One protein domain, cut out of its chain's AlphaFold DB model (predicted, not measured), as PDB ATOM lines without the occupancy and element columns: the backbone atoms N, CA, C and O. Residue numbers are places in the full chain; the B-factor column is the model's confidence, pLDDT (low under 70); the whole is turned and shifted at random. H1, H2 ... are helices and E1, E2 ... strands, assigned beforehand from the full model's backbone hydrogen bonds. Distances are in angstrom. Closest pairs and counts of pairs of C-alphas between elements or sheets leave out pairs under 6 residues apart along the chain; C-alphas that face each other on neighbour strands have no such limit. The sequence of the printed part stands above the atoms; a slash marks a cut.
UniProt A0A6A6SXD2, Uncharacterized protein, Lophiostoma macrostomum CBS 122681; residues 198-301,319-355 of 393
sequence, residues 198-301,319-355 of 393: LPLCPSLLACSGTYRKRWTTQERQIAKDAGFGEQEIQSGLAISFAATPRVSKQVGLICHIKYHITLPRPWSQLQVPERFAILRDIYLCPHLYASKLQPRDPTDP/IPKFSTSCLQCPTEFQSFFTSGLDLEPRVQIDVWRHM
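Overview. This is residues 198 to 301 and 319 to 355 of the 393 residues of an uncharacterized protein of Lophiostoma macrostomum CBS 122681 (UniProt A0A6A6SXD2). One long, twisted sheet of six antiparallel strands forms a wall, with the helices H2, H3 and H4 gathered at one end of it, where E1 and E3 end and E2 begins. The small hairpin-like turn of E4 and the short helix H5 pack on one face beside E6 and E7, H1 lies by E2 toward the other end of the sheet, and residues 294 to 301 trail away toward a cut in the chain. The printed part has 141 residues, with five named helices and seven named strands in the order H1 E1 H2 H3 E2 E3 H4 E4 H5 E5 E6 E7; the sheet runs E1 E2 E3 E7 E6 E5, and the class is mixed, helices and strands. The whole is compact, with a radius of gyration of the C-alphas of 16.7 A, and only just elongated, with spans of 55 by 36 by 29 A.

Along the chain. Start at Leu 198 and go to C-alpha 202 at (-27.040, -46.763, 15.204), where H1 begins; it covers residues 202 to 205. E1 follows at residues 207 to 213, 18.7 A long. Next come H2, residues 217 to 225 and 12.6 A, and H3, residues 230 to 235. Find C-alpha 237 at (-19.311, -44.202, -13.417); from there E2 runs 34.2 A to residue 248. E3 returns over residues 252 to 262, 32.1 A. H4 is residues 272 to 279, 10.7 A; E4 is residues 283 to 285, and H5 is residues 290 to 293. After the cut, look for E5 at residues 322 to 325, 10.7 A, E6 at residues 331 to 339, 26.0 A, and E7 at residues 345 to 353, 25.9 A, which ends at C-alpha 353, (-29.469, -57.497, 4.469).

Arrangement. Begin at edge strand E1, antiparallel to E2 at 151 degrees, where N 209 and O 241 are 3.0 A apart, within hydrogen-bond range. E2 and E3 form a hairpin at 162 degrees, with N 244 and O 256 at 2.8 A. E3 and E7 are antiparallel at 165 degrees, with N 259 and O 349 at 2.8 A. E5, E6 and E7 make a meander, each strand the antiparallel neighbour of the one before; N 334 and O 350 of the hairpin E6 and E7 are 2.9 A apart, and N 324 and O 333 of the hairpin E5 and E6 are 3.0 A apart. H1 is on the sheet at a height of 6.6 A, only just over E2, with 3 of its C-alphas; the closest C-alphas are those of Pro 202 and Pro 245, 6.0 A. H2 and H3 are a helical hairpin and touch at a steep tilt of 38 degrees, opposite ways, closest at the C-alphas of Arg 220 and Ile 233, 6.3 A. H2 also touches H4, closest at the C-alphas of Glu 219 and Ile 278, 6.4 A. H4 touches H5, with the C-alphas of Leu 279 and Ser 291 closest at 4.8 A. H5 only grazes the sheet with residues 290 to 293. E4 pairs with no named strand; its residues 283 to 285 pair antiparallel with residues 288 to 289. In H2, H3 and H4 every O i to N i+4 pair is within hydrogen-bond range; H1 and H5 are too short for such a pair.

Size, cuts and confidence. The C-alphas farthest apart are those of Leu 198 and Thr 299, 57.8 A. Residues 302 to 318 are not printed, and C-alphas 301 and 319 stand 21.2 A apart across that cut. Of the links printed whole, E3 to H4 is short and the others are tight. The mean pLDDT of the printed part is 70.6, and 59 residues are under 70, among them residues 198 to 210, 242 to 255 and 291 to 301.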
ATOM      1  N   LEU A 198     -22.556 -47.974  27.449       38.06
ATOM      2  CA  LEU A 198     -22.445 -47.073  26.296       38.06
ATOM      3  C   LEU A 198     -23.233 -47.633  25.098       38.06
ATOM      4  O   LEU A 198     -22.695 -48.442  24.338       38.06
ATOM      5  N   PRO A 199     -24.501 -47.221  24.894       41.53
ATOM      6  CA  PRO A 199     -25.249 -47.597  23.703       41.53
ATOM      7  C   PRO A 199     -24.632 -46.919  22.475       41.53
ATOM      8  O   PRO A 199     -24.769 -45.713  22.269       41.53
ATOM      9  N   LEU A 200     -23.957 -47.707  21.638       38.94
ATOM     10  CA  LEU A 200     -23.460 -47.265  20.337       38.94
ATOM     11  C   LEU A 200     -24.667 -46.904  19.462       38.94
ATOM     12  O   LEU A 200     -25.381 -47.780  18.972       38.94
ATOM     13  N   CYS A 201     -24.940 -45.604  19.324       36.44
ATOM     14  CA  CYS A 201     -26.116 -45.135  18.600       36.44
ATOM     15  C   CYS A 201     -26.040 -45.610  17.137       36.44
ATOM     16  O   CYS A 201     -25.028 -45.342  16.483       36.44
ATOM     17  N   PRO A 202     -27.075 -46.272  16.582       40.75
ATOM     18  CA  PRO A 202     -27.040 -46.763  15.204       40.75
ATOM     19  C   PRO A 202     -26.740 -45.679  14.156       40.75
ATOM     20  O   PRO A 202     -26.177 -45.987  13.110       40.75
ATOM     21  N   SER A 203     -27.021 -44.400  14.429       33.12
ATOM     22  CA  SER A 203     -26.642 -43.299  13.534       33.12
ATOM     23  C   SER A 203     -25.124 -43.119  13.376       33.12
ATOM     24  O   SER A 203     -24.680 -42.732  12.299       33.12
ATOM     25  N   LEU A 204     -24.308 -43.482  14.377       35.34
ATOM     26  CA  LEU A 204     -22.834 -43.486  14.291       35.34
ATOM     27  C   LEU A 204     -22.289 -44.583  13.361       35.34
ATOM     28  O   LEU A 204     -21.121 -44.566  12.981       35.34
ATOM     29  N   LEU A 205     -23.139 -45.548  13.019       46.62
ATOM     30  CA  LEU A 205     -22.861 -46.659  12.116       46.62
ATOM     31  C   LEU A 205     -23.522 -46.439  10.742       46.62
ATOM     32  O   LEU A 205     -23.478 -47.321   9.885       46.62
ATOM     33  N   ALA A 206     -24.127 -45.272  10.510       51.91
ATOM     34  CA  ALA A 206     -24.490 -44.840   9.173       51.91
ATOM     35  C   ALA A 206     -23.238 -44.379   8.414       51.91
ATOM     36  O   ALA A 206     -22.306 -43.811   8.982       51.91
ATOM     37  N   CYS A 207     -23.219 -44.594   7.104       58.53
ATOM     38  CA  CYS A 207     -22.167 -44.077   6.242       58.53
ATOM     39  C   CYS A 207     -22.752 -43.542   4.944       58.53
ATOM     40  O   CYS A 207     -23.820 -43.969   4.508       58.53
ATOM     41  N   SER A 208     -22.015 -42.659   4.286       63.00
ATOM     42  CA  SER A 208     -22.241 -42.365   2.880       63.00
ATOM     43  C   SER A 208     -20.929 -42.049   2.177       63.00
ATOM     44  O   SER A 208     -19.901 -41.806   2.813       63.00
ATOM     45  N   GLY A 209     -20.954 -42.097   0.852       62.28
ATOM     46  CA  GLY A 209     -19.823 -41.727   0.015       62.28
ATOM     47  C   GLY A 209     -20.102 -42.000  -1.454       62.28
ATOM     48  O   GLY A 209     -21.110 -42.607  -1.804       62.28
ATOM     49  N   THR A 210     -19.182 -41.582  -2.319       68.06
ATOM     50  CA  THR A 210     -19.258 -41.837  -3.760       68.06
ATOM     51  C   THR A 210     -18.035 -42.619  -4.204       68.06
ATOM     52  O   THR A 210     -16.904 -42.141  -4.131       68.06
ATOM     53  N   TYR A 211     -18.264 -43.836  -4.686       72.19
ATOM     54  CA  TYR A 211     -17.269 -44.638  -5.383       72.19
ATOM     55  C   TYR A 211     -17.370 -44.374  -6.892       72.19
ATOM     56  O   TYR A 211     -18.461 -44.207  -7.427       72.19
ATOM     57  N   ARG A 212     -16.238 -44.352  -7.598       76.56
ATOM     58  CA  ARG A 212     -16.199 -44.231  -9.063       76.56
ATOM     59  C   ARG A 212     -15.732 -45.553  -9.665       76.56
ATOM     60  O   ARG A 212     -14.556 -45.905  -9.527       76.56
ATOM     61  N   LYS A 213     -16.634 -46.291 -10.330       80.00
ATOM     62  CA  LYS A 213     -16.257 -47.475 -11.118       80.00
ATOM     63  C   LYS A 213     -15.415 -46.991 -12.297       80.00
ATOM     64  O   LYS A 213     -15.884 -46.234 -13.143       80.00
ATOM     65  N   ARG A 214     -14.161 -47.441 -12.357       82.50
ATOM     66  CA  ARG A 214     -13.309 -47.233 -13.532       82.50
ATOM     67  C   ARG A 214     -13.787 -48.138 -14.661       82.50
ATOM     68  O   ARG A 214     -13.929 -49.338 -14.451       82.50
ATOM     69  N   TRP A 215     -13.958 -47.562 -15.843       82.31
ATOM     70  CA  TRP A 215     -14.239 -48.292 -17.073       82.31
ATOM     71  C   TRP A 215     -13.044 -49.170 -17.476       82.31
ATOM     72  O   TRP A 215     -11.911 -48.675 -17.575       82.31
ATOM     73  N   THR A 216     -13.303 -50.451 -17.734       84.38
ATOM     74  CA  THR A 216     -12.384 -51.381 -18.410       84.38
ATOM     75  C   THR A 216     -12.156 -50.966 -19.867       84.38
ATOM     76  O   THR A 216     -12.916 -50.174 -20.418       84.38
ATOM     77  N   THR A 217     -11.126 -51.500 -20.530       88.94
ATOM     78  CA  THR A 217     -10.819 -51.163 -21.934       88.94
ATOM     79  C   THR A 217     -12.005 -51.404 -22.876       88.94
ATOM     80  O   THR A 217     -12.267 -50.571 -23.736       88.94
ATOM     81  N   GLN A 218     -12.758 -52.491 -22.672       88.81
ATOM     82  CA  GLN A 218     -13.951 -52.804 -23.463       88.81
ATOM     83  C   GLN A 218     -15.090 -51.810 -23.193       88.81
ATOM     84  O   GLN A 218     -15.664 -51.264 -24.128       88.81
ATOM     85  N   GLU A 219     -15.391 -51.521 -21.923       87.88
ATOM     86  CA  GLU A 219     -16.453 -50.566 -21.572       87.88
ATOM     87  C   GLU A 219     -16.119 -49.132 -21.992       87.88
ATOM     88  O   GLU A 219     -17.024 -48.376 -22.322       87.88
ATOM     89  N   ARG A 220     -14.834 -48.748 -22.007       91.94
ATOM     90  CA  ARG A 220     -14.395 -47.453 -22.551       91.94
ATOM     91  C   ARG A 220     -14.739 -47.326 -24.024       91.94
ATOM     92  O   ARG A 220     -15.159 -46.252 -24.429       91.94
ATOM     93  N   GLN A 221     -14.543 -48.389 -24.805       92.00
ATOM     94  CA  GLN A 221     -14.869 -48.375 -26.227       92.00
ATOM     95  C   GLN A 221     -16.384 -48.249 -26.423       92.00
ATOM     96  O   GLN A 221     -16.824 -47.297 -27.050       92.00
ATOM     97  N   ILE A 222     -17.169 -49.088 -25.738       87.62
ATOM     98  CA  ILE A 222     -18.643 -49.016 -25.723       87.62
ATOM     99  C   ILE A 222     -19.141 -47.609 -25.338       87.62
ATOM    100  O   ILE A 222     -20.014 -47.056 -25.999       87.62
ATOM    101  N   ALA A 223     -18.569 -46.992 -24.299       87.31
ATOM    102  CA  ALA A 223     -18.937 -45.639 -23.882       87.31
ATOM    103  C   ALA A 223     -18.569 -44.570 -24.932       87.31
ATOM    104  O   ALA A 223     -19.338 -43.632 -25.133       87.31
ATOM    105  N   LYS A 224     -17.427 -44.708 -25.625       91.56
ATOM    106  CA  LYS A 224     -17.044 -43.820 -26.741       91.56
ATOM    107  C   LYS A 224     -17.995 -43.955 -27.922       91.56
ATOM    108  O   LYS A 224     -18.447 -42.940 -28.443       91.56
ATOM    109  N   ASP A 225     -18.321 -45.186 -28.300       90.00
ATOM    110  CA  ASP A 225     -19.201 -45.485 -29.432       90.00
ATOM    111  C   ASP A 225     -20.640 -45.004 -29.164       90.00
ATOM    112  O   ASP A 225     -21.314 -44.516 -30.069       90.00
ATOM    113  N   ALA A 226     -21.073 -45.022 -27.897       84.38
ATOM    114  CA  ALA A 226     -22.329 -44.433 -27.428       84.38
ATOM    115  C   ALA A 226     -22.275 -42.908 -27.173       84.38
ATOM    116  O   ALA A 226     -23.215 -42.350 -26.608       84.38
ATOM    117  N   GLY A 227     -21.188 -42.220 -27.541       89.06
ATOM    118  CA  GLY A 227     -21.090 -40.757 -27.484       89.06
ATOM    119  C   GLY A 227     -20.925 -40.143 -26.087       89.06
ATOM    120  O   GLY A 227     -21.281 -38.980 -25.899       89.06
ATOM    121  N   PHE A 228     -20.406 -40.888 -25.105       88.25
ATOM    122  CA  PHE A 228     -20.162 -40.368 -23.751       88.25
ATOM    123  C   PHE A 228     -19.013 -39.348 -23.771       88.25
ATOM    124  O   PHE A 228     -18.057 -39.469 -24.542       88.25
ATOM    125  N   GLY A 229     -19.061 -38.353 -22.882       89.94
ATOM    126  CA  GLY A 229     -18.014 -37.339 -22.795       89.94
ATOM    127  C   GLY A 229     -16.676 -37.934 -22.346       89.94
ATOM    128  O   GLY A 229     -16.616 -38.722 -21.402       89.94
ATOM    129  N   GLU A 230     -15.560 -37.511 -22.949       92.50
ATOM    130  CA  GLU A 230     -14.221 -38.002 -22.573       92.50
ATOM    131  C   GLU A 230     -13.920 -37.764 -21.074       92.50
ATOM    132  O   GLU A 230     -13.296 -38.603 -20.429       92.50
ATOM    133  N   GLN A 231     -14.457 -36.699 -20.463       90.19
ATOM    134  CA  GLN A 231     -14.382 -36.465 -19.012       90.19
ATOM    135  C   GLN A 231     -15.161 -37.509 -18.182       90.19
ATOM    136  O   GLN A 231     -14.725 -37.884 -17.091       90.19
ATOM    137  N   GLU A 232     -16.292 -38.022 -18.669       85.88
ATOM    138  CA  GLU A 232     -17.065 -39.097 -18.022       85.88
ATOM    139  C   GLU A 232     -16.325 -40.442 -18.150       85.88
ATOM    140  O   GLU A 232     -16.212 -41.212 -17.189       85.88
ATOM    141  N   ILE A 233     -15.715 -40.683 -19.314       90.19
ATOM    142  CA  ILE A 233     -14.879 -41.858 -19.598       90.19
ATOM    143  C   ILE A 233     -13.572 -41.832 -18.782       90.19
ATOM    144  O   ILE A 233     -13.076 -42.876 -18.351       90.19
ATOM    145  N   GLN A 234     -13.017 -40.658 -18.489       90.06
ATOM    146  CA  GLN A 234     -11.859 -40.526 -17.600       90.06
ATOM    147  C   GLN A 234     -12.245 -40.627 -16.118       90.06
ATOM    148  O   GLN A 234     -11.543 -41.281 -15.342       90.06
ATOM    149  N   SER A 235     -13.363 -40.016 -15.714       83.44
ATOM    150  CA  SER A 235     -13.767 -39.924 -14.304       83.44
ATOM    151  C   SER A 235     -14.525 -41.146 -13.767       83.44
ATOM    152  O   SER A 235     -14.628 -41.302 -12.547       83.44
ATOM    153  N   GLY A 236     -15.002 -42.049 -14.628       86.88
ATOM    154  CA  GLY A 236     -15.681 -43.278 -14.206       86.88
ATOM    155  C   GLY A 236     -17.154 -43.083 -13.838       86.88
ATOM    156  O   GLY A 236     -17.591 -41.980 -13.507       86.88
ATOM    157  N   LEU A 237     -17.909 -44.183 -13.835       80.81
ATOM    158  CA  LEU A 237     -19.311 -44.202 -13.417       80.81
ATOM    159  C   LEU A 237     -19.416 -43.928 -11.908       80.81
ATOM    160  O   LEU A 237     -18.868 -44.679 -11.094       80.81
ATOM    161  N   ALA A 238     -20.112 -42.854 -11.534       79.25
ATOM    162  CA  ALA A 238     -20.304 -42.463 -10.142       79.25
ATOM    163  C   ALA A 238     -21.423 -43.286  -9.480       79.25
ATOM    164  O   ALA A 238     -22.564 -43.314  -9.939       79.25
ATOM    165  N   ILE A 239     -21.075 -43.941  -8.375       75.69
ATOM    166  CA  ILE A 239     -21.956 -44.757  -7.543       75.69
ATOM    167  C   ILE A 239     -21.901 -44.166  -6.138       75.69
ATOM    168  O   ILE A 239     -20.972 -44.426  -5.367       75.69
ATOM    169  N   SER A 240     -22.889 -43.342  -5.818       77.31
ATOM    170  CA  SER A 240     -23.099 -42.868  -4.455       77.31
ATOM    171  C   SER A 240     -23.780 -43.963  -3.642       77.31
ATOM    172  O   SER A 240     -24.605 -44.710  -4.164       77.31
ATOM    173  N   PHE A 241     -23.437 -44.087  -2.369       72.88
ATOM    174  CA  PHE A 241     -24.067 -45.028  -1.453       72.88
ATOM    175  C   PHE A 241     -24.346 -44.362  -0.109       72.88
ATOM    176  O   PHE A 241     -23.614 -43.463   0.307       72.88
ATOM    177  N   ALA A 242     -25.390 -44.826   0.567       68.56
ATOM    178  CA  ALA A 242     -25.719 -44.480   1.939       68.56
ATOM    179  C   ALA A 242     -26.155 -45.750   2.680       68.56
ATOM    180  O   ALA A 242     -27.201 -46.318   2.366       68.56
ATOM    181  N   ALA A 243     -25.360 -46.221   3.644       66.50
ATOM    182  CA  ALA A 243     -25.769 -47.306   4.529       66.50
ATOM    183  C   ALA A 243     -26.398 -46.730   5.798       66.50
ATOM    184  O   ALA A 243     -25.852 -45.826   6.427       66.50
ATOM    185  N   THR A 244     -27.539 -47.291   6.177       65.44
ATOM    186  CA  THR A 244     -28.287 -46.974   7.391       65.44
ATOM    187  C   THR A 244     -28.564 -48.281   8.137       65.44
ATOM    188  O   THR A 244     -29.311 -49.129   7.640       65.44
ATOM    189  N   PRO A 245     -27.946 -48.511   9.303       61.72
ATOM    190  CA  PRO A 245     -28.281 -49.657  10.130       61.72
ATOM    191  C   PRO A 245     -29.601 -49.399  10.857       61.72
ATOM    192  O   PRO A 245     -29.901 -48.287  11.295       61.72
ATOM    193  N   ARG A 246     -30.395 -50.453  10.999       63.03
ATOM    194  CA  ARG A 246     -31.669 -50.478  11.714       63.03
ATOM    195  C   ARG A 246     -31.630 -51.645  12.689       63.03
ATOM    196  O   ARG A 246     -31.154 -52.718  12.333       63.03
ATOM    197  N   VAL A 247     -32.119 -51.460  13.910       56.03
ATOM    198  CA  VAL A 247     -32.192 -52.539  14.906       56.03
ATOM    199  C   VAL A 247     -33.653 -52.923  15.090       56.03
ATOM    200  O   VAL A 247     -34.448 -52.130  15.586       56.03
ATOM    201  N   SER A 248     -34.013 -54.138  14.683       55.62
ATOM    202  CA  SER A 248     -35.318 -54.736  14.955       55.62
ATOM    203  C   SER A 248     -35.258 -55.548  16.245       55.62
ATOM    204  O   SER A 248     -34.367 -56.378  16.423       55.62
ATOM    205  N   LYS A 249     -36.252 -55.374  17.124       50.75
ATOM    206  CA  LYS A 249     -36.400 -56.187  18.346       50.75
ATOM    207  C   LYS A 249     -36.659 -57.672  18.061       50.75
ATOM    208  O   LYS A 249     -36.435 -58.492  18.941       50.75
ATOM    209  N   GLN A 250     -37.150 -58.004  16.865       52.97
ATOM    210  CA  GLN A 250     -37.507 -59.369  16.460       52.97
ATOM    211  C   GLN A 250     -36.462 -60.000  15.527       52.97
ATOM    212  O   GLN A 250     -36.228 -61.200  15.596       52.97
ATOM    213  N   VAL A 251     -35.834 -59.195  14.660       54.22
ATOM    214  CA  VAL A 251     -34.993 -59.669  13.536       54.22
ATOM    215  C   VAL A 251     -33.515 -59.257  13.690       54.22
ATOM    216  O   VAL A 251     -32.680 -59.530  12.829       54.22
ATOM    217  N   GLY A 252     -33.163 -58.589  14.793       63.34
ATOM    218  CA  GLY A 252     -31.806 -58.115  15.062       63.34
ATOM    219  C   GLY A 252     -31.389 -56.941  14.169       63.34
ATOM    220  O   GLY A 252     -32.211 -56.121  13.757       63.34
ATOM    221  N   LEU A 253     -30.087 -56.832  13.898       57.88
ATOM    222  CA  LEU A 253     -29.535 -55.781  13.043       57.88
ATOM    223  C   LEU A 253     -29.892 -56.033  11.567       57.88
ATOM    224  O   LEU A 253     -29.524 -57.056  10.994       57.88
ATOM    225  N   ILE A 254     -30.538 -55.057  10.938       63.44
ATOM    226  CA  ILE A 254     -30.778 -54.986   9.497       63.44
ATOM    227  C   ILE A 254     -29.913 -53.851   8.954       63.44
ATOM    228  O   ILE A 254     -30.065 -52.699   9.358       63.44
ATOM    229  N   CYS A 255     -29.012 -54.147   8.019       66.12
ATOM    230  CA  CYS A 255     -28.293 -53.098   7.297       66.12
ATOM    231  C   CYS A 255     -29.065 -52.761   6.017       66.12
ATOM    232  O   CYS A 255     -29.256 -53.635   5.170       66.12
ATOM    233  N   HIS A 256     -29.520 -51.513   5.896       74.62
ATOM    234  CA  HIS A 256     -30.182 -50.996   4.703       74.62
ATOM    235  C   HIS A 256     -29.232 -50.061   3.956       74.62
ATOM    236  O   HIS A 256     -28.876 -48.997   4.462       74.62
ATOM    237  N   ILE A 257     -28.820 -50.460   2.756       69.06
ATOM    238  CA  ILE A 257     -27.874 -49.728   1.917       69.06
ATOM    239  C   ILE A 257     -28.607 -49.221   0.686       69.06
ATOM    240  O   ILE A 257     -29.091 -50.014  -0.116       69.06
ATOM    241  N   LYS A 258     -28.646 -47.904   0.519       76.94
ATOM    242  CA  LYS A 258     -29.113 -47.257  -0.704       76.94
ATOM    243  C   LYS A 258     -27.927 -47.011  -1.614       76.94
ATOM    244  O   LYS A 258     -26.984 -46.338  -1.204       76.94
ATOM    245  N   TYR A 259     -27.971 -47.507  -2.841       75.62
ATOM    246  CA  TYR A 259     -27.055 -47.114  -3.905       75.62
ATOM    247  C   TYR A 259     -27.781 -46.176  -4.865       75.62
ATOM    248  O   TYR A 259     -28.898 -46.462  -5.283       75.62
ATOM    249  N   HIS A 260     -27.128 -45.086  -5.245       81.50
ATOM    250  CA  HIS A 260     -27.561 -44.166  -6.286       81.50
ATOM    251  C   HIS A 260     -26.501 -44.166  -7.389       81.50
ATOM    252  O   HIS A 260     -25.389 -43.670  -7.197       81.50
ATOM    253  N   ILE A 261     -26.839 -44.747  -8.536       80.69
ATOM    254  CA  ILE A 261     -25.986 -44.762  -9.724       80.69
ATOM    255  C   ILE A 261     -26.458 -43.624 -10.628       80.69
ATOM    256  O   ILE A 261     -27.569 -43.686 -11.159       80.69
ATOM    257  N   THR A 262     -25.630 -42.592 -10.800       80.81
ATOM    258  CA  THR A 262     -25.895 -41.538 -11.790       80.81
ATOM    259  C   THR A 262     -25.506 -42.067 -13.161       80.81
ATOM    260  O   THR A 262     -24.344 -42.408 -13.384       80.81
ATOM    261  N   LEU A 263     -26.476 -42.175 -14.067       79.69
ATOM    262  CA  LEU A 263     -26.250 -42.708 -15.405       79.69
ATOM    263  C   LEU A 263     -25.778 -41.572 -16.333       79.69
ATOM    264  O   LEU A 263     -26.496 -40.577 -16.454       79.69
ATOM    265  N   PRO A 264     -24.606 -41.688 -16.990       75.44
ATOM    266  CA  PRO A 264     -24.106 -40.652 -17.894       75.44
ATOM    267  C   PRO A 264     -25.036 -40.465 -19.093       75.44
ATOM    268  O   PRO A 264     -25.757 -41.390 -19.482       75.44
ATOM    269  N   ARG A 265     -25.025 -39.288 -19.719       78.06
ATOM    270  CA  ARG A 265     -25.789 -39.078 -20.957       78.06
ATOM    271  C   ARG A 265     -24.892 -39.400 -22.164       78.06
ATOM    272  O   ARG A 265     -23.768 -38.916 -22.185       78.06
ATOM    273  N   PRO A 266     -25.369 -40.158 -23.171       79.56
ATOM    274  CA  PRO A 266     -26.748 -40.607 -23.379       79.56
ATOM    275  C   PRO A 266     -26.984 -42.103 -23.047       79.56
ATOM    276  O   PRO A 266     -27.071 -42.940 -23.941       79.56
ATOM    277  N   TRP A 267     -27.204 -42.461 -21.772       76.00
ATOM    278  CA  TRP A 267     -27.505 -43.847 -21.345       76.00
ATOM    279  C   TRP A 267     -28.609 -44.566 -22.145       76.00
ATOM    280  O   TRP A 267     -28.570 -45.785 -22.321       76.00
ATOM    281  N   SER A 268     -29.607 -43.824 -22.629       73.88
ATOM    282  CA  SER A 268     -30.709 -44.357 -23.436       73.88
ATOM    283  C   SER A 268     -30.282 -44.865 -24.819       73.88
ATOM    284  O   SER A 268     -31.005 -45.681 -25.383       73.88
ATOM    285  N   GLN A 269     -29.130 -44.433 -25.347       77.19
ATOM    286  CA  GLN A 269     -28.599 -44.887 -26.640       77.19
ATOM    287  C   GLN A 269     -27.873 -46.236 -26.551       77.19
ATOM    288  O   GLN A 269     -27.823 -46.953 -27.546       77.19
ATOM    289  N   LEU A 270     -27.368 -46.611 -25.368       73.69
ATOM    290  CA  LEU A 270     -26.759 -47.925 -25.146       73.69
ATOM    291  C   LEU A 270     -27.776 -49.049 -25.369       73.69
ATOM    292  O   LEU A 270     -28.904 -48.968 -24.873       73.69
ATOM    293  N   GLN A 271     -27.349 -50.134 -26.001       78.31
ATOM    294  CA  GLN A 271     -28.096 -51.384 -26.116       78.31
ATOM    295  C   GLN A 271     -28.131 -52.143 -24.780       78.31
ATOM    296  O   GLN A 271     -27.309 -51.928 -23.885       78.31
ATOM    297  N   VAL A 272     -29.076 -53.075 -24.621       70.50
ATOM    298  CA  VAL A 272     -29.215 -53.861 -23.377       70.50
ATOM    299  C   VAL A 272     -27.927 -54.623 -22.996       70.50
ATOM    300  O   VAL A 272     -27.515 -54.498 -21.840       70.50
ATOM    301  N   PRO A 273     -27.208 -55.310 -23.914       70.75
ATOM    302  CA  PRO A 273     -25.946 -55.983 -23.580       70.75
ATOM    303  C   PRO A 273     -24.836 -55.029 -23.112       70.75
ATOM    304  O   PRO A 273     -24.002 -55.400 -22.286       70.75
ATOM    305  N   GLU A 274     -24.836 -53.790 -23.603       77.06
ATOM    306  CA  GLU A 274     -23.859 -52.755 -23.252       77.06
ATOM    307  C   GLU A 274     -24.131 -52.200 -21.850       77.06
ATOM    308  O   GLU A 274     -23.235 -52.161 -21.005       77.06
ATOM    309  N   ARG A 275     -25.398 -51.873 -21.556       77.81
ATOM    310  CA  ARG A 275     -25.848 -51.512 -20.201       77.81
ATOM    311  C   ARG A 275     -25.547 -52.641 -19.210       77.81
ATOM    312  O   ARG A 275     -25.085 -52.366 -18.102       77.81
ATOM    313  N   PHE A 276     -25.771 -53.897 -19.606       71.31
ATOM    314  CA  PHE A 276     -25.446 -55.067 -18.792       71.31
ATOM    315  C   PHE A 276     -23.945 -55.144 -18.507       71.31
ATOM    316  O   PHE A 276     -23.568 -55.263 -17.343       71.31
ATOM    317  N   ALA A 277     -23.090 -55.027 -19.533       70.62
ATOM    318  CA  ALA A 277     -21.635 -55.045 -19.386       70.62
ATOM    319  C   ALA A 277     -21.153 -53.984 -18.382       70.62
ATOM    320  O   ALA A 277     -20.416 -54.314 -17.453       70.62
ATOM    321  N   ILE A 278     -21.664 -52.754 -18.495       72.12
ATOM    322  CA  ILE A 278     -21.323 -51.633 -17.608       72.12
ATOM    323  C   ILE A 278     -21.722 -51.902 -16.145       72.12
ATOM    324  O   ILE A 278     -20.970 -51.577 -15.218       72.12
ATOM    325  N   LEU A 279     -22.874 -52.535 -15.896       76.50
ATOM    326  CA  LEU A 279     -23.323 -52.864 -14.535       76.50
ATOM    327  C   LEU A 279     -22.784 -54.211 -14.003       76.50
ATOM    328  O   LEU A 279     -22.957 -54.499 -12.817       76.50
ATOM    329  N   ARG A 280     -22.113 -55.028 -14.832       69.06
ATOM    330  CA  ARG A 280     -21.726 -56.426 -14.527       69.06
ATOM    331  C   ARG A 280     -20.728 -56.596 -13.379       69.06
ATOM    332  O   ARG A 280     -20.562 -57.705 -12.898       69.06
ATOM    333  N   ASP A 281     -20.087 -55.530 -12.906       64.81
ATOM    334  CA  ASP A 281     -19.151 -55.588 -11.765       64.81
ATOM    335  C   ASP A 281     -19.643 -54.799 -10.543       64.81
ATOM    336  O   ASP A 281     -18.920 -54.640  -9.556       64.81
ATOM    337  N   ILE A 282     -20.874 -54.284 -10.600       70.62
ATOM    338  CA  ILE A 282     -21.526 -53.634  -9.466       70.62
ATOM    339  C   ILE A 282     -22.283 -54.722  -8.718       70.62
ATOM    340  O   ILE A 282     -23.336 -55.183  -9.143       70.62
ATOM    341  N   TYR A 283     -21.715 -55.166  -7.611       64.25
ATOM    342  CA  TYR A 283     -22.285 -56.221  -6.792       64.25
ATOM    343  C   TYR A 283     -23.192 -55.680  -5.693       64.25
ATOM    344  O   TYR A 283     -22.871 -54.673  -5.067       64.25
ATOM    345  N   LEU A 284     -24.276 -56.401  -5.414       68.31
ATOM    346  CA  LEU A 284     -25.255 -56.050  -4.382       68.31
ATOM    347  C   LEU A 284     -25.172 -56.999  -3.179       68.31
ATOM    348  O   LEU A 284     -25.194 -56.560  -2.032       68.31
ATOM    349  N   CYS A 285     -24.982 -58.295  -3.435       62.19
ATOM    350  CA  CYS A 285     -24.534 -59.291  -2.456       62.19
ATOM    351  C   CYS A 285     -23.533 -60.253  -3.132       62.19
ATOM    352  O   CYS A 285     -23.471 -60.244  -4.362       62.19
ATOM    353  N   PRO A 286     -22.782 -61.096  -2.383       53.78
ATOM    354  CA  PRO A 286     -21.771 -62.034  -2.912       53.78
ATOM    355  C   PRO A 286     -22.178 -62.878  -4.128       53.78
ATOM    356  O   PRO A 286     -21.312 -63.382  -4.838       53.78
ATOM    357  N   HIS A 287     -23.482 -63.006  -4.365       59.94
ATOM    358  CA  HIS A 287     -24.104 -63.888  -5.340       59.94
ATOM    359  C   HIS A 287     -24.930 -63.132  -6.408       59.94
ATOM    360  O   HIS A 287     -25.367 -63.743  -7.386       59.94
ATOM    361  N   LEU A 288     -25.177 -61.822  -6.235       66.38
ATOM    362  CA  LEU A 288     -26.053 -61.023  -7.101       66.38
ATOM    363  C   LEU A 288     -25.424 -59.686  -7.524       66.38
ATOM    364  O   LEU A 288     -24.876 -58.924  -6.725       66.38
ATOM    365  N   TYR A 289     -25.583 -59.399  -8.811       70.06
ATOM    366  CA  TYR A 289     -25.076 -58.233  -9.523       70.06
ATOM    367  C   TYR A 289     -26.201 -57.226  -9.781       70.06
ATOM    368  O   TYR A 289     -27.334 -57.627 -10.034       70.06
ATOM    369  N   ALA A 290     -25.890 -55.933  -9.840       70.00
ATOM    370  CA  ALA A 290     -26.828 -54.894 -10.259       70.00
ATOM    371  C   ALA A 290     -27.285 -55.079 -11.714       70.00
ATOM    372  O   ALA A 290     -28.426 -54.768 -12.040       70.00
ATOM    373  N   SER A 291     -26.442 -55.665 -12.573       67.31
ATOM    374  CA  SER A 291     -26.839 -56.055 -13.931       67.31
ATOM    375  C   SER A 291     -27.940 -57.128 -13.963       67.31
ATOM    376  O   SER A 291     -28.675 -57.203 -14.940       67.31
ATOM    377  N   LYS A 292     -28.117 -57.913 -12.886       69.31
ATOM    378  CA  LYS A 292     -29.240 -58.858 -12.719       69.31
ATOM    379  C   LYS A 292     -30.523 -58.210 -12.172       69.31
ATOM    380  O   LYS A 292     -31.520 -58.908 -12.034       69.31
ATOM    381  N   LEU A 293     -30.521 -56.908 -11.869       65.56
ATOM    382  CA  LEU A 293     -31.744 -56.141 -11.575       65.56
ATOM    383  C   LEU A 293     -32.337 -55.459 -12.822       65.56
ATOM    384  O   LEU A 293     -33.247 -54.641 -12.694       65.56
ATOM    385  N   GLN A 294     -31.793 -55.724 -14.015       57.53
ATOM    386  CA  GLN A 294     -32.328 -55.171 -15.258       57.53
ATOM    387  C   GLN A 294     -33.497 -56.028 -15.776       57.53
ATOM    388  O   GLN A 294     -33.407 -57.257 -15.730       57.53
ATOM    389  N   PRO A 295     -34.584 -55.406 -16.272       57.69
ATOM    390  CA  PRO A 295     -35.690 -56.133 -16.887       57.69
ATOM    391  C   PRO A 295     -35.242 -56.811 -18.187       57.69
ATOM    392  O   PRO A 295     -34.308 -56.361 -18.855       57.69
ATOM    393  N   ARG A 296     -35.937 -57.889 -18.561       55.53
ATOM    394  CA  ARG A 296     -35.675 -58.618 -19.807       55.53
ATOM    395  C   ARG A 296     -36.116 -57.787 -21.014       55.53
ATOM    396  O   ARG A 296     -37.223 -57.249 -21.020       55.53
ATOM    397  N   ASP A 297     -35.299 -57.769 -22.064       53.19
ATOM    398  CA  ASP A 297     -35.738 -57.312 -23.381       53.19
ATOM    399  C   ASP A 297     -36.678 -58.366 -24.003       53.19
ATOM    400  O   ASP A 297     -36.244 -59.496 -24.242       53.19
ATOM    401  N   PRO A 298     -37.966 -58.063 -24.252       51.62
ATOM    402  CA  PRO A 298     -38.876 -59.024 -24.869       51.62
ATOM    403  C   PRO A 298     -38.576 -59.276 -26.356       51.62
ATOM    404  O   PRO A 298     -39.164 -60.191 -26.928       51.62
ATOM    405  N   THR A 299     -37.690 -58.493 -26.979       55.03
ATOM    406  CA  THR A 299     -37.248 -58.687 -28.369       55.03
ATOM    407  C   THR A 299     -36.005 -59.575 -28.499       55.03
ATOM    408  O   THR A 299     -35.743 -60.062 -29.597       55.03
ATOM    409  N   ASP A 300     -35.298 -59.874 -27.397       57.38
ATOM    410  CA  ASP A 300     -34.184 -60.835 -27.368       57.38
ATOM    411  C   ASP A 300     -34.597 -62.171 -26.699       57.38
ATOM    412  O   ASP A 300     -34.601 -62.314 -25.463       57.38
ATOM    413  N   PRO A 301     -34.945 -63.201 -27.494       53.38
ATOM    414  CA  PRO A 301     -35.278 -64.520 -26.973       53.38
ATOM    415  C   PRO A 301     -34.050 -65.323 -26.509       53.38
ATOM    416  O   PRO A 301     -34.241 -66.339 -25.844       53.38
ATOM    417  N   ILE A 319     -40.390 -46.334 -14.909       58.88
ATOM    418  CA  ILE A 319     -39.890 -47.711 -14.903       58.88
ATOM    419  C   ILE A 319     -40.445 -48.406 -13.652       58.88
ATOM    420  O   ILE A 319     -40.313 -47.855 -12.552       58.88
ATOM    421  N   PRO A 320     -41.088 -49.582 -13.788       61.12
ATOM    422  CA  PRO A 320     -41.735 -50.242 -12.669       61.12
ATOM    423  C   PRO A 320     -40.730 -50.573 -11.568       61.12
ATOM    424  O   PRO A 320     -39.604 -51.004 -11.817       61.12
ATOM    425  N   LYS A 321     -41.180 -50.388 -10.328       69.38
ATOM    426  CA  LYS A 321     -40.465 -50.785  -9.119       69.38
ATOM    427  C   LYS A 321     -40.208 -52.294  -9.160       69.38
ATOM    428  O   LYS A 321     -41.156 -53.075  -9.118       69.38
ATOM    429  N   PHE A 322     -38.943 -52.696  -9.224       72.88
ATOM    430  CA  PHE A 322     -38.536 -54.100  -9.226       72.88
ATOM    431  C   PHE A 322     -38.057 -54.506  -7.833       72.88
ATOM    432  O   PHE A 322     -37.406 -53.721  -7.145       72.88
ATOM    433  N   SER A 323     -38.360 -55.732  -7.414       77.12
ATOM    434  CA  SER A 323     -37.875 -56.303  -6.155       77.12
ATOM    435  C   SER A 323     -37.546 -57.779  -6.317       77.12
ATOM    436  O   SER A 323     -38.308 -58.515  -6.938       77.12
ATOM    437  N   THR A 324     -36.432 -58.214  -5.735       78.94
ATOM    438  CA  THR A 324     -35.976 -59.609  -5.777       78.94
ATOM    439  C   THR A 324     -35.178 -59.960  -4.521       78.94
ATOM    440  O   THR A 324     -34.757 -59.074  -3.776       78.94
ATOM    441  N   SER A 325     -34.948 -61.246  -4.281       80.56
ATOM    442  CA  SER A 325     -34.146 -61.759  -3.171       80.56
ATOM    443  C   SER A 325     -33.019 -62.651  -3.685       80.56
ATOM    444  O   SER A 325     -33.097 -63.263  -4.752       80.56
ATOM    445  N   CYS A 326     -31.914 -62.708  -2.947       72.06
ATOM    446  CA  CYS A 326     -30.804 -63.574  -3.308       72.06
ATOM    447  C   CYS A 326     -31.121 -65.032  -2.939       72.06
ATOM    448  O   CYS A 326     -31.355 -65.350  -1.780       72.06
ATOM    449  N   LEU A 327     -31.010 -65.948  -3.904       76.19
ATOM    450  CA  LEU A 327     -31.209 -67.388  -3.668       76.19
ATOM    451  C   LEU A 327     -30.160 -68.027  -2.731       76.19
ATOM    452  O   LEU A 327     -30.347 -69.146  -2.269       76.19
ATOM    453  N   GLN A 328     -29.041 -67.342  -2.477       66.00
ATOM    454  CA  GLN A 328     -27.883 -67.853  -1.730       66.00
ATOM    455  C   GLN A 328     -27.607 -67.085  -0.418       66.00
ATOM    456  O   GLN A 328     -26.677 -67.429   0.309       66.00
ATOM    457  N   CYS A 329     -28.369 -66.032  -0.090       61.81
ATOM    458  CA  CYS A 329     -28.288 -65.336   1.203       61.81
ATOM    459  C   CYS A 329     -29.548 -64.493   1.483       61.81
ATOM    460  O   CYS A 329     -30.215 -64.085   0.537       61.81
ATOM    461  N   PRO A 330     -29.859 -64.141   2.747       68.62
ATOM    462  CA  PRO A 330     -31.055 -63.367   3.120       68.62
ATOM    463  C   PRO A 330     -30.914 -61.859   2.812       68.62
ATOM    464  O   PRO A 330     -31.145 -60.996   3.660       68.62
ATOM    465  N   THR A 331     -30.447 -61.533   1.605       71.88
ATOM    466  CA  THR A 331     -30.385 -60.159   1.096       71.88
ATOM    467  C   THR A 331     -31.508 -59.946   0.097       71.88
ATOM    468  O   THR A 331     -31.659 -60.716  -0.854       71.88
ATOM    469  N   GLU A 332     -32.268 -58.887   0.319       78.88
ATOM    470  CA  GLU A 332     -33.357 -58.423  -0.524       78.88
ATOM    471  C   GLU A 332     -32.945 -57.129  -1.224       78.88
ATOM    472  O   GLU A 332     -32.184 -56.319  -0.685       78.88
ATOM    473  N   PHE A 333     -33.445 -56.939  -2.438       79.81
ATOM    474  CA  PHE A 333     -33.093 -55.825  -3.306       79.81
ATOM    475  C   PHE A 333     -34.354 -55.219  -3.884       79.81
ATOM    476  O   PHE A 333     -35.294 -55.929  -4.245       79.81
ATOM    477  N   GLN A 334     -34.340 -53.905  -4.046       81.25
ATOM    478  CA  GLN A 334     -35.392 -53.169  -4.717       81.25
ATOM    479  C   GLN A 334     -34.758 -52.076  -5.556       81.25
ATOM    480  O   GLN A 334     -34.035 -51.230  -5.037       81.25
ATOM    481  N   SER A 335     -35.016 -52.099  -6.857       79.00
ATOM    482  CA  SER A 335     -34.551 -51.071  -7.775       79.00
ATOM    483  C   SER A 335     -35.720 -50.265  -8.310       79.00
ATOM    484  O   SER A 335     -36.797 -50.781  -8.616       79.00
ATOM    485  N   PHE A 336     -35.493 -48.965  -8.422       77.94
ATOM    486  CA  PHE A 336     -36.396 -48.047  -9.087       77.94
ATOM    487  C   PHE A 336     -35.578 -46.931  -9.727       77.94
ATOM    488  O   PHE A 336     -34.543 -46.505  -9.209       77.94
ATOM    489  N   PHE A 337     -36.028 -46.476 -10.889       73.75
ATOM    490  CA  PHE A 337     -35.398 -45.353 -11.564       73.75
ATOM    491  C   PHE A 337     -36.054 -44.068 -11.081       73.75
ATOM    492  O   PHE A 337     -37.278 -43.974 -10.987       73.75
ATOM    493  N   THR A 338     -35.226 -43.075 -10.793       71.44
ATOM    494  CA  THR A 338     -35.661 -41.724 -10.469       71.44
ATOM    495  C   THR A 338     -35.048 -40.764 -11.476       71.44
ATOM    496  O   THR A 338     -33.878 -40.879 -11.843       71.44
ATOM    497  N   SER A 339     -35.837 -39.795 -11.925       69.06
ATOM    498  CA  SER A 339     -35.273 -38.579 -12.500       69.06
ATOM    499  C   SER A 339     -34.872 -37.687 -11.333       69.06
ATOM    500  O   SER A 339     -35.707 -37.381 -10.480       69.06
ATOM    501  N   GLY A 340     -33.599 -37.298 -11.260       65.69
ATOM    502  CA  GLY A 340     -33.162 -36.282 -10.303       65.69
ATOM    503  C   GLY A 340     -33.822 -34.925 -10.582       65.69
ATOM    504  O   GLY A 340     -34.390 -34.716 -11.655       65.69
ATOM    505  N   LEU A 341     -33.688 -33.980  -9.644       70.12
ATOM    506  CA  LEU A 341     -34.092 -32.577  -9.855       70.12
ATOM    507  C   LEU A 341     -33.461 -31.992 -11.136       70.12
ATOM    508  O   LEU A 341     -34.099 -31.232 -11.855       70.12
ATOM    509  N   ASP A 342     -32.249 -32.444 -11.459       70.94
ATOM    510  CA  ASP A 342     -31.437 -32.040 -12.614       70.94
ATOM    511  C   ASP A 342     -31.840 -32.744 -13.937       70.94
ATOM    512  O   ASP A 342     -31.118 -32.695 -14.936       70.94
ATOM    513  N   LEU A 343     -32.963 -33.478 -13.943       68.00
ATOM    514  CA  LEU A 343     -33.398 -34.388 -15.018       68.00
ATOM    515  C   LEU A 343     -32.374 -35.494 -15.355       68.00
ATOM    516  O   LEU A 343     -32.448 -36.133 -16.408       68.00
ATOM    517  N   GLU A 344     -31.382 -35.721 -14.496       73.50
ATOM    518  CA  GLU A 344     -30.435 -36.822 -14.650       73.50
ATOM    519  C   GLU A 344     -31.128 -38.166 -14.379       73.50
ATOM    520  O   GLU A 344     -31.761 -38.315 -13.327       73.50
ATOM    521  N   PRO A 345     -30.993 -39.161 -15.275       72.50
ATOM    522  CA  PRO A 345     -31.466 -40.509 -15.006       72.50
ATOM    523  C   PRO A 345     -30.603 -41.152 -13.910       72.50
ATOM    524  O   PRO A 345     -29.391 -41.319 -14.063       72.50
ATOM    525  N   ARG A 346     -31.228 -41.528 -12.793       78.00
ATOM    526  CA  ARG A 346     -30.565 -42.183 -11.660       78.00
ATOM    527  C   ARG A 346     -31.219 -43.533 -11.386       78.00
ATOM    528  O   ARG A 346     -32.443 -43.646 -11.339       78.00
ATOM    529  N   VAL A 347     -30.405 -44.566 -11.178       79.50
ATOM    530  CA  VAL A 347     -30.884 -45.843 -10.624       79.50
ATOM    531  C   VAL A 347     -30.713 -45.770  -9.119       79.50
ATOM    532  O   VAL A 347     -29.580 -45.650  -8.646       79.50
ATOM    533  N   GLN A 348     -31.808 -45.864  -8.371       82.50
ATOM    534  CA  GLN A 348     -31.730 -46.184  -6.955       82.50
ATOM    535  C   GLN A 348     -31.860 -47.699  -6.785       82.50
ATOM    536  O   GLN A 348     -32.741 -48.327  -7.374       82.50
ATOM    537  N   ILE A 349     -30.957 -48.282  -6.001       77.44
ATOM    538  CA  ILE A 349     -30.999 -49.683  -5.591       77.44
ATOM    539  C   ILE A 349     -30.938 -49.704  -4.068       77.44
ATOM    540  O   ILE A 349     -29.881 -49.474  -3.482       77.44
ATOM    541  N   ASP A 350     -32.070 -49.984  -3.444       78.06
ATOM    542  CA  ASP A 350     -32.161 -50.226  -2.013       78.06
ATOM    543  C   ASP A 350     -31.866 -51.712  -1.754       78.06
ATOM    544  O   ASP A 350     -32.365 -52.603  -2.448       78.06
ATOM    545  N   VAL A 351     -30.989 -51.980  -0.789       72.69
ATOM    546  CA  VAL A 351     -30.502 -53.318  -0.441       72.69
ATOM    547  C   VAL A 351     -30.671 -53.528   1.055       72.69
ATOM    548  O   VAL A 351     -30.019 -52.851   1.852       72.69
ATOM    549  N   TRP A 352     -31.510 -54.482   1.447       76.00
ATOM    550  CA  TRP A 352     -31.689 -54.878   2.843       76.00
ATOM    551  C   TRP A 352     -31.014 -56.215   3.068       76.00
ATOM    552  O   TRP A 352     -31.322 -57.210   2.416       76.00
ATOM    553  N   ARG A 353     -30.091 -56.254   4.024       67.19
ATOM    554  CA  ARG A 353     -29.469 -57.497   4.469       67.19
ATOM    555  C   ARG A 353     -30.026 -57.853   5.837       67.19
ATOM    556  O   ARG A 353     -29.685 -57.208   6.830       67.19
ATOM    557  N   HIS A 354     -30.882 -58.871   5.871       60.59
ATOM    558  CA  HIS A 354     -31.341 -59.465   7.119       60.59
ATOM    559  C   HIS A 354     -30.223 -60.330   7.711       60.59
ATOM    560  O   HIS A 354     -29.512 -61.023   6.984       60.59
ATOM    561  N   MET A 355     -30.084 -60.319   9.037       54.88
ATOM    562  CA  MET A 355     -29.189 -61.247   9.736       54.88
ATOM    563  C   MET A 355     -29.837 -62.627   9.955       54.88
ATOM    564  O   MET A 355     -29.113 -63.615  10.025       54.88
TER     565      MET A 355